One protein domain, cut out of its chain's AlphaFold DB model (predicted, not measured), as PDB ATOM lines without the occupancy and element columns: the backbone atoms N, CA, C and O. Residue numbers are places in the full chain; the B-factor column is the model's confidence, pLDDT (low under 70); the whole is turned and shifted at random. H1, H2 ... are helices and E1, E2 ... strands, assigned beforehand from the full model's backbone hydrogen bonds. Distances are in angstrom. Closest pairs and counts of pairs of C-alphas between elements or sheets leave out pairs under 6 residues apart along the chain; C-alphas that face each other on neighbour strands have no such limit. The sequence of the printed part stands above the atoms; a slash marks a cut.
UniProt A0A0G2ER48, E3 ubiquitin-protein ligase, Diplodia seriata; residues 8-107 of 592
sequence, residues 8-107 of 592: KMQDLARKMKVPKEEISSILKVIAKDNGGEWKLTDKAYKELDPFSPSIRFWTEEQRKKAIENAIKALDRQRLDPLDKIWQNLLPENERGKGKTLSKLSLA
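Overview. This is residues 8 to 107 of the 592 residues of the protein "E3 ubiquitin-protein ligase" of Diplodia seriata (UniProt A0A0G2ER48). This is an elongated model of two lobes: H1 and H2 meet at about a right angle beside the small hairpin E1 E2 in one, and in the other the long helix H4 has short H3 on it and H5 nearby. The last 19 residues, 89 to 107, have no named element. The printed part has 100 residues, with five named helices and two named strands in the order H1 H2 E1 E2 H3 H4 H5; the class is mostly helix and the sheet, E1 - E2, is antiparallel. It is only just compact, close to loose, with a radius of gyration of the C-alphas of 15.0 A and spans of 43 by 27 by 19 A.

Along the chain. Find C-alpha 9 at (-26.348, 25.659, -25.055), where H1 begins; it runs over residues 9 to 16, 10.6 A. H2 follows at residues 20 to 30, 15.2 A, then E1 at 31 to 33, E2 at 37 to 40 and H3 at 44 to 47. Look for C-alpha 60 at (-39.520, 46.424, -23.596): from there H4 runs to residue 76, 24.2 A. H5, residues 84 to 88, ends at C-alpha 88 (-41.767, 41.299, -8.645).

Arrangement. H1 and H2 touch, closest at the C-alphas of Ala 13 and Lys 20, 5.8 A, about perpendicular at 78 degrees. In the hairpin E1 and E2, look at N 32 and O 39, 2.8 A, within hydrogen-bond range. H3 touches residues 70 to 74 of H4 alone, closest at the C-alphas of Tyr 45 and Ala 70, 5.6 A. H5 is close to H3 but not clearly touching, with the C-alphas of Lys 46 and Ile 85 closest at 6.1 A; H4 and H5 are near each other. H1 and H4 are apart. Every O i to N i+4 pair is within hydrogen-bond range in H1, H4 and H5, and 6 of 7 in H2; H3 is too short for such a pair.

Size, cuts and confidence. The C-alphas of Pro 19 and Ala 107 are the two farthest apart, 45.2 A. The printed part has no cut, and the link from H3 to H4, 12 residues, is long. Residues 105 to 107 have pLDDT under 70.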
ATOM      1  N   LYS A   8     -30.468  26.965 -27.264       98.00
ATOM      2  CA  LYS A   8     -29.409  25.949 -27.359       98.00
ATOM      3  C   LYS A   8     -28.195  26.368 -26.533       98.00
ATOM      4  O   LYS A   8     -27.818  27.541 -26.503       98.00
ATOM      5  N   MET A   9     -27.521  25.400 -25.910       97.31
ATOM      6  CA  MET A   9     -26.348  25.659 -25.055       97.31
ATOM      7  C   MET A   9     -25.228  26.425 -25.790       97.31
ATOM      8  O   MET A   9     -24.551  27.260 -25.194       97.31
ATOM      9  N   GLN A  10     -25.068  26.195 -27.098       97.31
ATOM     10  CA  GLN A  10     -24.095  26.913 -27.929       97.31
ATOM     11  C   GLN A  10     -24.421  28.409 -28.080       97.31
ATOM     12  O   GLN A  10     -23.508  29.230 -28.103       97.31
ATOM     13  N   ASP A  11     -25.700  28.780 -28.147       97.25
ATOM     14  CA  ASP A  11     -26.127  30.174 -28.316       97.25
ATOM     15  C   ASP A  11     -26.037  30.958 -27.008       97.25
ATOM     16  O   ASP A  11     -25.665  32.131 -27.016       97.25
ATOM     17  N   LEU A  12     -26.277  30.294 -25.873       96.50
ATOM     18  CA  LEU A  12     -25.979  30.845 -24.550       96.50
ATOM     19  C   LEU A  12     -24.477  31.123 -24.399       96.50
ATOM     20  O   LEU A  12     -24.110  32.245 -24.059       96.50
ATOM     21  N   ALA A  13     -23.613  30.159 -24.740       96.81
ATOM     22  CA  ALA A  13     -22.160  30.338 -24.699       96.81
ATOM     23  C   ALA A  13     -21.687  31.488 -25.607       96.81
ATOM     24  O   ALA A  13     -20.991  32.392 -25.145       96.81
ATOM     25  N   ARG A  14     -22.141  31.527 -26.871       97.06
ATOM     26  CA  ARG A  14     -21.819  32.618 -27.811       97.06
ATOM     27  C   ARG A  14     -22.279  33.992 -27.311       97.06
ATOM     28  O   ARG A  14     -21.561  34.971 -27.495       97.06
ATOM     29  N   LYS A  15     -23.459  34.078 -26.689       94.81
ATOM     30  CA  LYS A  15     -24.075  35.353 -26.286       94.81
ATOM     31  C   LYS A  15     -23.641  35.853 -24.904       94.81
ATOM     32  O   LYS A  15     -23.667  37.059 -24.681       94.81
ATOM     33  N   MET A  16     -23.230  34.962 -24.000       94.19
ATOM     34  CA  MET A  16     -22.690  35.322 -22.681       94.19
ATOM     35  C   MET A  16     -21.159  35.433 -22.658       94.19
ATOM     36  O   MET A  16     -20.634  36.087 -21.766       94.19
ATOM     37  N   LYS A  17     -20.448  34.833 -23.628       96.19
ATOM     38  CA  LYS A  17     -18.975  34.691 -23.647       96.19
ATOM     39  C   LYS A  17     -18.403  33.931 -22.434       96.19
ATOM     40  O   LYS A  17     -17.264  34.155 -22.042       96.19
ATOM     41  N   VAL A  18     -19.197  33.024 -21.869       96.19
ATOM     42  CA  VAL A  18     -18.853  32.151 -20.731       96.19
ATOM     43  C   VAL A  18     -18.646  30.719 -21.261       96.19
ATOM     44  O   VAL A  18     -19.357  30.330 -22.200       96.19
ATOM     45  N   PRO A  19     -17.687  29.929 -20.735       97.56
ATOM     46  CA  PRO A  19     -17.457  28.559 -21.190       97.56
ATOM     47  C   PRO A  19     -18.685  27.656 -21.002       97.56
ATOM     48  O   PRO A  19     -19.529  27.848 -20.123       97.56
ATOM     49  N   LYS A  20     -18.786  26.632 -21.859       97.25
ATOM     50  CA  LYS A  20     -19.944  25.720 -21.913       97.25
ATOM     51  C   LYS A  20     -20.147  24.954 -20.603       97.25
ATOM     52  O   LYS A  20     -21.285  24.657 -20.258       97.25
ATOM     53  N   GLU A  21     -19.066  24.640 -19.893       97.12
ATOM     54  CA  GLU A  21     -19.078  23.847 -18.659       97.12
ATOM     55  C   GLU A  21     -19.767  24.585 -17.504       97.12
ATOM     56  O   GLU A  21     -20.751  24.067 -16.971       97.12
ATOM     57  N   GLU A  22     -19.346  25.818 -17.201       97.44
ATOM     58  CA  GLU A  22     -19.995  26.701 -16.216       97.44
ATOM     59  C   GLU A  22     -21.485  26.891 -16.528       97.44
ATOM     60  O   GLU A  22     -22.345  26.673 -15.670       97.44
ATOM     61  N   ILE A  23     -21.803  27.210 -17.792       97.00
ATOM     62  CA  ILE A  23     -23.186  27.341 -18.264       97.00
ATOM     63  C   ILE A  23     -23.959  26.035 -18.034       97.00
ATOM     64  O   ILE A  23     -25.083  26.083 -17.541       97.00
ATOM     65  N   SER A  24     -23.380  24.871 -18.345       97.00
ATOM     66  CA  SER A  24     -24.045  23.573 -18.161       97.00
ATOM     67  C   SER A  24     -24.318  23.241 -16.691       97.00
ATOM     68  O   SER A  24     -25.325  22.601 -16.391       97.00
ATOM     69  N   SER A  25     -23.453  23.689 -15.774       97.50
ATOM     70  CA  SER A  25     -23.635  23.513 -14.330       97.50
ATOM     71  C   SER A  25     -24.837  24.323 -13.838       97.50
ATOM     72  O   SER A  25     -25.775  23.768 -13.267       97.50
ATOM     73  N   ILE A  26     -24.877  25.616 -14.180       96.94
ATOM     74  CA  ILE A  26     -25.981  26.521 -13.829       96.94
ATOM     75  C   ILE A  26     -27.298  26.059 -14.476       96.94
ATOM     76  O   ILE A  26     -28.340  26.019 -13.819       96.94
ATOM     77  N   LEU A  27     -27.261  25.660 -15.754       97.25
ATOM     78  CA  LEU A  27     -28.431  25.190 -16.499       97.25
ATOM     79  C   LEU A  27     -29.105  23.981 -15.847       97.25
ATOM     80  O   LEU A  27     -30.329  23.965 -15.785       97.25
ATOM     81  N   LYS A  28     -28.345  23.015 -15.312       97.12
ATOM     82  CA  LYS A  28     -28.902  21.841 -14.609       97.12
ATOM     83  C   LYS A  28     -29.722  22.206 -13.364       97.12
ATOM     84  O   LYS A  28     -30.574  21.418 -12.963       97.12
ATOM     85  N   VAL A  29     -29.476  23.373 -12.762       97.62
ATOM     86  CA  VAL A  29     -30.203  23.860 -11.577       97.62
ATOM     87  C   VAL A  29     -31.456  24.644 -11.977       97.62
ATOM     88  O   VAL A  29     -32.537  24.395 -11.446       97.62
ATOM     89  N   ILE A  30     -31.333  25.590 -12.917       97.69
ATOM     90  CA  ILE A  30     -32.413  26.549 -13.227       97.69
ATOM     91  C   ILE A  30     -33.301  26.142 -14.413       97.69
ATOM     92  O   ILE A  30     -34.422  26.642 -14.547       97.69
ATOM     93  N   ALA A  31     -32.822  25.263 -15.292       97.94
ATOM     94  CA  ALA A  31     -33.441  24.931 -16.571       97.94
ATOM     95  C   ALA A  31     -33.611  23.413 -16.759       97.94
ATOM     96  O   ALA A  31     -32.989  22.594 -16.089       97.94
ATOM     97  N   LYS A  32     -34.487  23.036 -17.690       97.88
ATOM     98  CA  LYS A  32     -34.688  21.656 -18.132       97.88
ATOM     99  C   LYS A  32     -34.318  21.545 -19.609       97.88
ATOM    100  O   LYS A  32     -34.734  22.388 -20.407       97.88
ATOM    101  N   ASP A  33     -33.561  20.511 -19.957       97.50
ATOM    102  CA  ASP A  33     -33.313  20.134 -21.349       97.50
ATOM    103  C   ASP A  33     -34.612  19.607 -21.987       97.50
ATOM    104  O   ASP A  33     -35.337  18.797 -21.400       97.50
ATOM    105  N   ASN A  34     -34.922  20.110 -23.178       96.81
ATOM    106  CA  ASN A  34     -36.081  19.765 -23.987       96.81
ATOM    107  C   ASN A  34     -35.640  19.372 -25.416       96.81
ATOM    108  O   ASN A  34     -36.211  19.836 -26.401       96.81
ATOM    109  N   GLY A  35     -34.605  18.533 -25.530       95.62
ATOM    110  CA  GLY A  35     -34.116  17.985 -26.804       95.62
ATOM    111  C   GLY A  35     -32.946  18.770 -27.407       95.62
ATOM    112  O   GLY A  35     -32.918  19.007 -28.611       95.62
ATOM    113  N   GLY A  36     -32.002  19.218 -26.575       95.44
ATOM    114  CA  GLY A  36     -30.872  20.074 -26.956       95.44
ATOM    115  C   GLY A  36     -31.159  21.578 -26.832       95.44
ATOM    116  O   GLY A  36     -30.244  22.401 -26.946       95.44
ATOM    117  N   GLU A  37     -32.410  21.945 -26.554       97.88
ATOM    118  CA  GLU A  37     -32.837  23.299 -26.205       97.88
ATOM    119  C   GLU A  37     -33.189  23.371 -24.720       97.88
ATOM    120  O   GLU A  37     -34.042  22.636 -24.224       97.88
ATOM    121  N   TRP A  38     -32.540  24.284 -24.002       98.19
ATOM    122  CA  TRP A  38     -32.772  24.484 -22.580       98.19
ATOM    123  C   TRP A  38     -33.911  25.471 -22.369       98.19
ATOM    124  O   TRP A  38     -33.893  26.580 -22.906       98.19
ATOM    125  N   LYS A  39     -34.889  25.084 -21.551       97.81
ATOM    126  CA  LYS A  39     -36.039  25.907 -21.165       97.81
ATOM    127  C   LYS A  39     -35.980  26.200 -19.668       97.81
ATOM    128  O   LYS A  39     -35.725  25.294 -18.880       97.81
ATOM    129  N   LEU A  40     -36.237  27.447 -19.263       98.12
ATOM    130  CA  LEU A  40     -36.280  27.816 -17.842       98.12
ATOM    131  C   LEU A  40     -37.326  26.964 -17.098       98.12
ATOM    132  O   LEU A  40     -38.443  26.797 -17.597       98.12
ATOM    133  N   THR A  41     -36.972  26.414 -15.933       98.19
ATOM    134  CA  THR A  41     -37.928  25.654 -15.113       98.19
ATOM    135  C   THR A  41     -38.991  26.575 -14.532       98.19
ATOM    136  O   THR A  41     -38.732  27.741 -14.242       98.19
ATOM    137  N   ASP A  42     -40.175  26.022 -14.266       97.44
ATOM    138  CA  ASP A  42     -41.253  26.765 -13.610       97.44
ATOM    139  C   ASP A  42     -40.810  27.330 -12.245       97.44
ATOM    140  O   ASP A  42     -41.252  28.404 -11.850       97.44
ATOM    141  N   LYS A  43     -39.915  26.636 -11.519       97.25
ATOM    142  CA  LYS A  43     -39.367  27.115 -10.238       97.25
ATOM    143  C   LYS A  43     -38.509  28.370 -10.416       97.25
ATOM    144  O   LYS A  43     -38.721  29.335  -9.693       97.25
ATOM    145  N   ALA A  44     -37.614  28.396 -11.402       97.69
ATOM    146  CA  ALA A  44     -36.724  29.535 -11.636       97.69
ATOM    147  C   ALA A  44     -37.452  30.810 -12.125       97.69
ATOM    148  O   ALA A  44     -36.893  31.901 -12.040       97.69
ATOM    149  N   TYR A  45     -38.715  30.724 -12.566       97.56
ATOM    150  CA  TYR A  45     -39.545  31.919 -12.792       97.56
ATOM    151  C   TYR A  45     -39.936  32.653 -11.495       97.56
ATOM    152  O   TYR A  45     -40.293  33.826 -11.576       97.56
ATOM    153  N   LYS A  46     -39.837  32.025 -10.311       97.19
ATOM    154  CA  LYS A  46     -40.073  32.691  -9.013       97.19
ATOM    155  C   LYS A  46     -38.999  33.731  -8.661       97.19
ATOM    156  O   LYS A  46     -39.293  34.710  -7.985       97.19
ATOM    157  N   GLU A  47     -37.769  33.512  -9.124       95.94
ATOM    158  CA  GLU A  47     -36.592  34.355  -8.847       95.94
ATOM    159  C   GLU A  47     -36.361  35.427  -9.929       95.94
ATOM    160  O   GLU A  47     -35.440  36.239  -9.841       95.94
ATOM    161  N   LEU A  48     -37.204  35.454 -10.966       96.19
ATOM    162  CA  LEU A  48     -37.116  36.409 -12.061       96.19
ATOM    163  C   LEU A  48     -37.732  37.760 -11.653       96.19
ATOM    164  O   LEU A  48     -38.951  37.874 -11.566       96.19
ATOM    165  N   ASP A  49     -36.907  38.802 -11.497       96.06
ATOM    166  CA  ASP A  49     -37.358  40.206 -11.475       96.06
ATOM    167  C   ASP A  49     -37.103  40.855 -12.856       96.06
ATOM    168  O   ASP A  49     -35.955  41.181 -13.179       96.06
ATOM    169  N   PRO A  50     -38.140  41.069 -13.695       95.94
ATOM    170  CA  PRO A  50     -37.994  41.644 -15.035       95.94
ATOM    171  C   PRO A  50     -37.592  43.129 -15.066       95.94
ATOM    172  O   PRO A  50     -37.288  43.659 -16.138       95.94
ATOM    173  N   PHE A  51     -37.618  43.809 -13.917       95.38
ATOM    174  CA  PHE A  51     -37.280  45.225 -13.757       95.38
ATOM    175  C   PHE A  51     -35.944  45.439 -13.030       95.38
ATOM    176  O   PHE A  51     -35.432  46.557 -13.030       95.38
ATOM    177  N   SER A  52     -35.339  44.382 -12.475       93.25
ATOM    178  CA  SER A  52     -34.015  44.445 -11.851       93.25
ATOM    179  C   SER A  52     -32.945  44.959 -12.832       93.25
ATOM    180  O   SER A  52     -32.821  44.418 -13.936       93.25
ATOM    181  N   PRO A  53     -32.103  45.941 -12.443       89.06
ATOM    182  CA  PRO A  53     -31.074  46.517 -13.317       89.06
ATOM    183  C   PRO A  53     -29.985  45.510 -13.731       89.06
ATOM    184  O   PRO A  53     -29.255  45.743 -14.698       89.06
ATOM    185  N   SER A  54     -29.889  44.374 -13.033       87.06
ATOM    186  CA  SER A  54     -29.033  43.247 -13.412       87.06
ATOM    187  C   SER A  54     -29.533  42.537 -14.677       87.06
ATOM    188  O   SER A  54     -28.723  42.071 -15.478       87.06
ATOM    189  N   ILE A  55     -30.853  42.471 -14.903       87.12
ATOM    190  CA  ILE A  55     -31.451  41.761 -16.042       87.12
ATOM    191  C   ILE A  55     -31.725  42.744 -17.184       87.12
ATOM    192  O   ILE A  55     -32.841  43.208 -17.414       87.12
ATOM    193  N   ARG A  56     -30.670  43.052 -17.943       86.88
ATOM    194  CA  ARG A  56     -30.735  43.947 -19.107       86.88
ATOM    195  C   ARG A  56     -31.466  43.288 -20.285       86.88
ATOM    196  O   ARG A  56     -30.848  42.661 -21.143       86.88
ATOM    197  N   PHE A  57     -32.787  43.438 -20.335       88.25
ATOM    198  CA  PHE A  57     -33.565  43.231 -21.560       88.25
ATOM    199  C   PHE A  57     -33.228  44.335 -22.571       88.25
ATOM    200  O   PHE A  57     -33.170  45.506 -22.201       88.25
ATOM    201  N   TRP A  58     -33.013  43.976 -23.841       86.06
ATOM    202  CA  TRP A  58     -32.660  44.954 -24.882       86.06
ATOM    203  C   TRP A  58     -33.861  45.767 -25.378       86.06
ATOM    204  O   TRP A  58     -33.679  46.880 -25.857       86.06
ATOM    205  N   THR A  59     -35.076  45.224 -25.264       95.12
ATOM    206  CA  THR A  59     -36.322  45.914 -25.623       95.12
ATOM    207  C   THR A  59     -37.405  45.665 -24.578       95.12
ATOM    208  O   THR A  59     -37.402  44.653 -23.869       95.12
ATOM    209  N   GLU A  60     -38.374  46.574 -24.498       95.25
ATOM    210  CA  GLU A  60     -39.520  46.424 -23.596       95.25
ATOM    211  C   GLU A  60     -40.424  45.255 -24.003       95.25
ATOM    212  O   GLU A  60     -40.993  44.581 -23.148       95.25
ATOM    213  N   GLU A  61     -40.475  44.937 -25.299       96.81
ATOM    214  CA  GLU A  61     -41.144  43.749 -25.836       96.81
ATOM    215  C   GLU A  61     -40.549  42.453 -25.274       96.81
ATOM    216  O   GLU A  61     -41.289  41.546 -24.897       96.81
ATOM    217  N   GLN A  62     -39.217  42.368 -25.149       96.69
ATOM    218  CA  GLN A  62     -38.561  41.229 -24.502       96.69
ATOM    219  C   GLN A  62     -38.921  41.164 -23.013       96.69
ATOM    220  O   GLN A  62     -39.260  40.086 -22.521       96.69
ATOM    221  N   ARG A  63     -38.924  42.302 -22.298       96.69
ATOM    222  CA  ARG A  63     -39.370  42.350 -20.893       96.69
ATOM    223  C   ARG A  63     -40.817  41.851 -20.763       96.69
ATOM    224  O   ARG A  63     -41.094  40.990 -19.931       96.69
ATOM    225  N   LYS A  64     -41.720  42.312 -21.634       96.75
ATOM    226  CA  LYS A  64     -43.129  41.892 -21.683       96.75
ATOM    227  C   LYS A  64     -43.282  40.400 -22.006       96.75
ATOM    228  O   LYS A  64     -44.010  39.712 -21.298       96.75
ATOM    229  N   LYS A  65     -42.554  39.870 -22.997       97.56
ATOM    230  CA  LYS A  65     -42.534  38.432 -23.337       97.56
ATOM    231  C   LYS A  65     -42.086  37.579 -22.143       97.56
ATOM    232  O   LYS A  65     -42.696  36.548 -21.868       97.56
ATOM    233  N   ALA A  66     -41.070  38.030 -21.400       97.56
ATOM    234  CA  ALA A  66     -40.614  37.365 -20.181       97.56
ATOM    235  C   ALA A  66     -41.661  37.413 -19.051       97.56
ATOM    236  O   ALA A  66     -41.907  36.382 -18.430       97.56
ATOM    237  N   ILE A  67     -42.320  38.558 -18.830       97.38
ATOM    238  CA  ILE A  67     -43.432  38.696 -17.869       97.38
ATOM    239  C   ILE A  67     -44.589  37.756 -18.239       97.38
ATOM    240  O   ILE A  67     -45.075  37.012 -17.394       97.38
ATOM    241  N   GLU A  68     -45.011  37.722 -19.506       97.50
ATOM    242  CA  GLU A  68     -46.096  36.844 -19.957       97.50
ATOM    243  C   GLU A  68     -45.762  35.354 -19.828       97.50
ATOM    244  O   GLU A  68     -46.655  34.549 -19.551       97.50
ATOM    245  N   ASN A  69     -44.500  34.968 -20.025       97.62
ATOM    246  CA  ASN A  69     -44.042  33.600 -19.791       97.62
ATOM    247  C   ASN A  69     -43.971  33.266 -18.295       97.62
ATOM    248  O   ASN A  69     -44.374  32.169 -17.912       97.62
ATOM    249  N   ALA A  70     -43.542  34.215 -17.455       97.56
ATOM    250  CA  ALA A  70     -43.552  34.066 -16.005       97.56
ATOM    251  C   ALA A  70     -44.979  33.867 -15.478       97.56
ATOM    252  O   ALA A  70     -45.231  32.872 -14.807       97.56
ATOM    253  N   ILE A  71     -45.940  34.710 -15.876       97.06
ATOM    254  CA  ILE A  71     -47.359  34.559 -15.502       97.06
ATOM    255  C   ILE A  71     -47.865  33.145 -15.836       97.06
ATOM    256  O   ILE A  71     -48.402  32.465 -14.967       97.06
ATOM    257  N   LYS A  72     -47.606  32.645 -17.056       97.00
ATOM    258  CA  LYS A  72     -47.994  31.280 -17.480       97.00
ATOM    259  C   LYS A  72     -47.322  30.167 -16.659       97.00
ATOM    260  O   LYS A  72     -47.892  29.084 -16.539       97.00
ATOM    261  N   ALA A  73     -46.115  30.388 -16.137       97.38
ATOM    262  CA  ALA A  73     -45.405  29.427 -15.292       97.38
ATOM    263  C   ALA A  73     -45.924  29.438 -13.843       97.38
ATOM    264  O   ALA A  73     -46.167  28.373 -13.277       97.38
ATOM    265  N   LEU A  74     -46.162  30.624 -13.274       97.00
ATOM    266  CA  LEU A  74     -46.663  30.805 -11.907       97.00
ATOM    267  C   LEU A  74     -48.148  30.406 -11.779       97.00
ATOM    268  O   LEU A  74     -48.511  29.723 -10.822       97.00
ATOM    269  N   ASP A  75     -48.989  30.709 -12.778       96.38
ATOM    270  CA  ASP A  75     -50.375  30.207 -12.850       96.38
ATOM    271  C   ASP A  75     -50.399  28.666 -12.922       96.38
ATOM    272  O   ASP A  75     -51.212  28.019 -12.260       96.38
ATOM    273  N   ARG A  76     -49.463  28.045 -13.660       96.00
ATOM    274  CA  ARG A  76     -49.298  26.576 -13.695       96.00
ATOM    275  C   ARG A  76     -48.799  25.983 -12.374       96.00
ATOM    276  O   ARG A  76     -49.059  24.810 -12.120       96.00
ATOM    277  N   GLN A  77     -48.123  26.769 -11.538       96.62
ATOM    278  CA  GLN A  77     -47.774  26.397 -10.163       96.62
ATOM    279  C   GLN A  77     -48.908  26.631  -9.157       96.62
ATOM    280  O   GLN A  77     -48.760  26.216  -8.011       96.62
ATOM    281  N   ARG A  78     -50.021  27.260  -9.568       95.75
ATOM    282  CA  ARG A  78     -51.154  27.622  -8.700       95.75
ATOM    283  C   ARG A  78     -50.732  28.459  -7.483       95.75
ATOM    284  O   ARG A  78     -51.219  28.228  -6.383       95.75
ATOM    285  N   LEU A  79     -49.811  29.407  -7.676       94.94
ATOM    286  CA  LEU A  79     -49.416  30.325  -6.603       94.94
ATOM    287  C   LEU A  79     -50.553  31.289  -6.261       94.94
ATOM    288  O   LEU A  79     -51.221  31.796  -7.164       94.94
ATOM    289  N   ASP A  80     -50.711  31.596  -4.975       94.00
ATOM    290  CA  ASP A  80     -51.709  32.553  -4.505       94.00
ATOM    291  C   ASP A  80     -51.530  33.924  -5.177       94.00
ATOM    292  O   ASP A  80     -50.402  34.420  -5.252       94.00
ATOM    293  N   PRO A  81     -52.605  34.595  -5.634       93.12
ATOM    294  CA  PRO A  81     -52.510  35.907  -6.285       93.12
ATOM    295  C   PRO A  81     -51.868  37.003  -5.419       93.12
ATOM    296  O   PRO A  81     -51.409  38.010  -5.955       93.12
ATOM    297  N   LEU A  82     -51.847  36.811  -4.096       90.62
ATOM    298  CA  LEU A  82     -51.259  37.720  -3.108       90.62
ATOM    299  C   LEU A  82     -49.756  37.476  -2.860       90.62
ATOM    300  O   LEU A  82     -49.133  38.264  -2.152       90.62
ATOM    301  N   ASP A  83     -49.160  36.422  -3.435       95.50
ATOM    302  CA  ASP A  83     -47.725  36.136  -3.307       95.50
ATOM    303  C   ASP A  83     -46.884  37.326  -3.826       95.50
ATOM    304  O   ASP A  83     -47.104  37.851  -4.924       95.50
ATOM    305  N   LYS A  84     -45.878  37.734  -3.042       95.06
ATOM    306  CA  LYS A  84     -44.911  38.795  -3.371       95.06
ATOM    307  C   LYS A  84     -44.234  38.573  -4.729       95.06
ATOM    308  O   LYS A  84     -43.872  39.545  -5.390       95.06
ATOM    309  N   ILE A  85     -44.116  37.327  -5.189       96.19
ATOM    310  CA  ILE A  85     -43.588  36.987  -6.518       96.19
ATOM    311  C   ILE A  85     -44.390  37.677  -7.642       96.19
ATOM    312  O   ILE A  85     -43.795  38.163  -8.604       96.19
ATOM    313  N   TRP A  86     -45.714  37.833  -7.506       96.25
ATOM    314  CA  TRP A  86     -46.525  38.579  -8.482       96.25
ATOM    315  C   TRP A  86     -46.201  40.076  -8.510       96.25
ATOM    316  O   TRP A  86     -46.304  40.700  -9.566       96.25
ATOM    317  N   GLN A  87     -45.765  40.648  -7.383       95.81
ATOM    318  CA  GLN A  87     -45.318  42.041  -7.313       95.81
ATOM    319  C   GLN A  87     -43.945  42.223  -7.980       95.81
ATOM    320  O   GLN A  87     -43.719  43.237  -8.633       95.81
ATOM    321  N   ASN A  88     -43.047  41.234  -7.923       95.81
ATOM    322  CA  ASN A  88     -41.767  41.299  -8.645       95.81
ATOM    323  C   ASN A  88     -41.963  41.408 -10.174       95.81
ATOM    324  O   ASN A  88     -41.174  42.058 -10.858       95.81
ATOM    325  N   LEU A  89     -43.047  40.841 -10.718       96.81
ATOM    326  CA  LEU A  89     -43.410  40.970 -12.137       96.81
ATOM    327  C   LEU A  89     -44.018  42.337 -12.519       96.81
ATOM    328  O   LEU A  89     -44.261  42.572 -13.704       96.81
ATOM    329  N   LEU A  90     -44.252  43.236 -11.556       96.75
ATOM    330  CA  LEU A  90     -44.741  44.599 -11.786       96.75
ATOM    331  C   LEU A  90     -43.606  45.641 -11.751       96.75
ATOM    332  O   LEU A  90     -42.625  45.453 -11.018       96.75
ATOM    333  N   PRO A  91     -43.754  46.771 -12.478       96.38
ATOM    334  CA  PRO A  91     -42.919  47.958 -12.297       96.38
ATOM    335  C   PRO A  91     -42.921  48.422 -10.839       96.38
ATOM    336  O   PRO A  91     -43.954  48.353 -10.174       96.38
ATOM    337  N   GLU A  92     -41.803  48.953 -10.342       94.25
ATOM    338  CA  GLU A  92     -41.659  49.366  -8.935       94.25
ATOM    339  C   GLU A  92     -42.736  50.372  -8.488       94.25
ATOM    340  O   GLU A  92     -43.299  50.243  -7.404       94.25
ATOM    341  N   ASN A  93     -43.135  51.290  -9.373       94.38
ATOM    342  CA  ASN A  93     -44.218  52.255  -9.159       94.38
ATOM    343  C   ASN A  93     -45.643  51.649  -9.161       94.38
ATOM    344  O   ASN A  93     -46.617  52.383  -8.966       94.38
ATOM    345  N   GLU A  94     -45.793  50.348  -9.412       94.88
ATOM    346  CA  GLU A  94     -47.043  49.587  -9.275       94.88
ATOM    347  C   GLU A  94     -47.003  48.535  -8.152       94.88
ATOM    348  O   GLU A  94     -48.065  48.059  -7.741       94.88
ATOM    349  N   ARG A  95     -45.814  48.200  -7.625       95.25
ATOM    350  CA  ARG A  95     -45.648  47.239  -6.522       95.25
ATOM    351  C   ARG A  95     -46.420  47.710  -5.284       95.25
ATOM    352  O   ARG A  95     -46.413  48.887  -4.933       95.25
ATOM    353  N   GLY A  96     -47.117  46.782  -4.631       93.38
ATOM    354  CA  GLY A  96     -47.900  47.028  -3.414       93.38
ATOM    355  C   GLY A  96     -49.310  47.592  -3.634       93.38
ATOM    356  O   GLY A  96     -50.093  47.612  -2.691       93.38
ATOM    357  N   LYS A  97     -49.703  47.981  -4.857       93.56
ATOM    358  CA  LYS A  97     -51.033  48.571  -5.141       93.56
ATOM    359  C   LYS A  97     -52.189  47.558  -5.218       93.56
ATOM    360  O   LYS A  97     -53.182  47.818  -5.889       93.56
ATOM    361  N   GLY A  98     -52.040  46.365  -4.638       91.56
ATOM    362  CA  GLY A  98     -53.016  45.265  -4.739       91.56
ATOM    363  C   GLY A  98     -53.226  44.696  -6.154       91.56
ATOM    364  O   GLY A  98     -54.009  43.768  -6.332       91.56
ATOM    365  N   LYS A  99     -52.527  45.222  -7.168       93.00
ATOM    366  CA  LYS A  99     -52.590  44.758  -8.558       93.00
ATOM    367  C   LYS A  99     -51.989  43.355  -8.645       93.00
ATOM    368  O   LYS A  99     -50.820  43.162  -8.311       93.00
ATOM    369  N   THR A 100     -52.773  42.383  -9.101       90.81
ATOM    370  CA  THR A 100     -52.339  40.996  -9.313       90.81
ATOM    371  C   THR A 100     -52.254  40.694 -10.812       90.81
ATOM    372  O   THR A 100     -52.953  41.304 -11.623       90.81
ATOM    373  N   LEU A 101     -51.350  39.789 -11.203       93.19
ATOM    374  CA  LEU A 101     -51.121  39.412 -12.610       93.19
ATOM    375  C   LEU A 101     -51.523  37.962 -12.937       93.19
ATOM    376  O   LEU A 101     -51.453  37.566 -14.102       93.19
ATOM    377  N   SER A 102     -51.952  37.187 -11.935       92.94
ATOM    378  CA  SER A 102     -52.466  35.827 -12.123       92.94
ATOM    379  C   SER A 102     -53.728  35.838 -12.981       92.94
ATOM    380  O   SER A 102     -54.666  36.591 -12.716       92.94
ATOM    381  N   LYS A 103     -53.786  34.960 -13.986       89.19
ATOM    382  CA  LYS A 103     -54.993  34.763 -14.803       89.19
ATOM    383  C   LYS A 103     -55.904  33.678 -14.228       89.19
ATOM    384  O   LYS A 103     -57.065  33.591 -14.623       89.19
ATOM    385  N   LEU A 104     -55.403  32.878 -13.285       81.94
ATOM    386  CA  LEU A 104     -56.095  31.714 -12.734       81.94
ATOM    387  C   LEU A 104     -57.370  32.079 -11.952       81.94
ATOM    388  O   LEU A 104     -58.359  31.351 -12.020       81.94
ATOM    389  N   SER A 105     -57.381  33.230 -11.270       67.81
ATOM    390  CA  SER A 105     -58.530  33.669 -10.455       67.81
ATOM    391  C   SER A 105     -59.810  33.870 -11.272       67.81
ATOM    392  O   SER A 105     -60.888  33.519 -10.802       67.81
ATOM    393  N   LEU A 106     -59.703  34.352 -12.517       60.53
ATOM    394  CA  LEU A 106     -60.852  34.689 -13.373       60.53
ATOM    395  C   LEU A 106     -61.757  33.487 -13.694       60.53
ATOM    396  O   LEU A 106     -62.945  33.665 -13.945       60.53
ATOM    397  N   ALA A 107     -61.218  32.264 -13.666       58.62
ATOM    398  CA  ALA A 107     -62.002  31.050 -13.881       58.62
ATOM    399  C   ALA A 107     -62.800  30.618 -12.636       58.62
ATOM    400  O   ALA A 107     -63.825  29.960 -12.780       58.62
TER     401      ALA A 107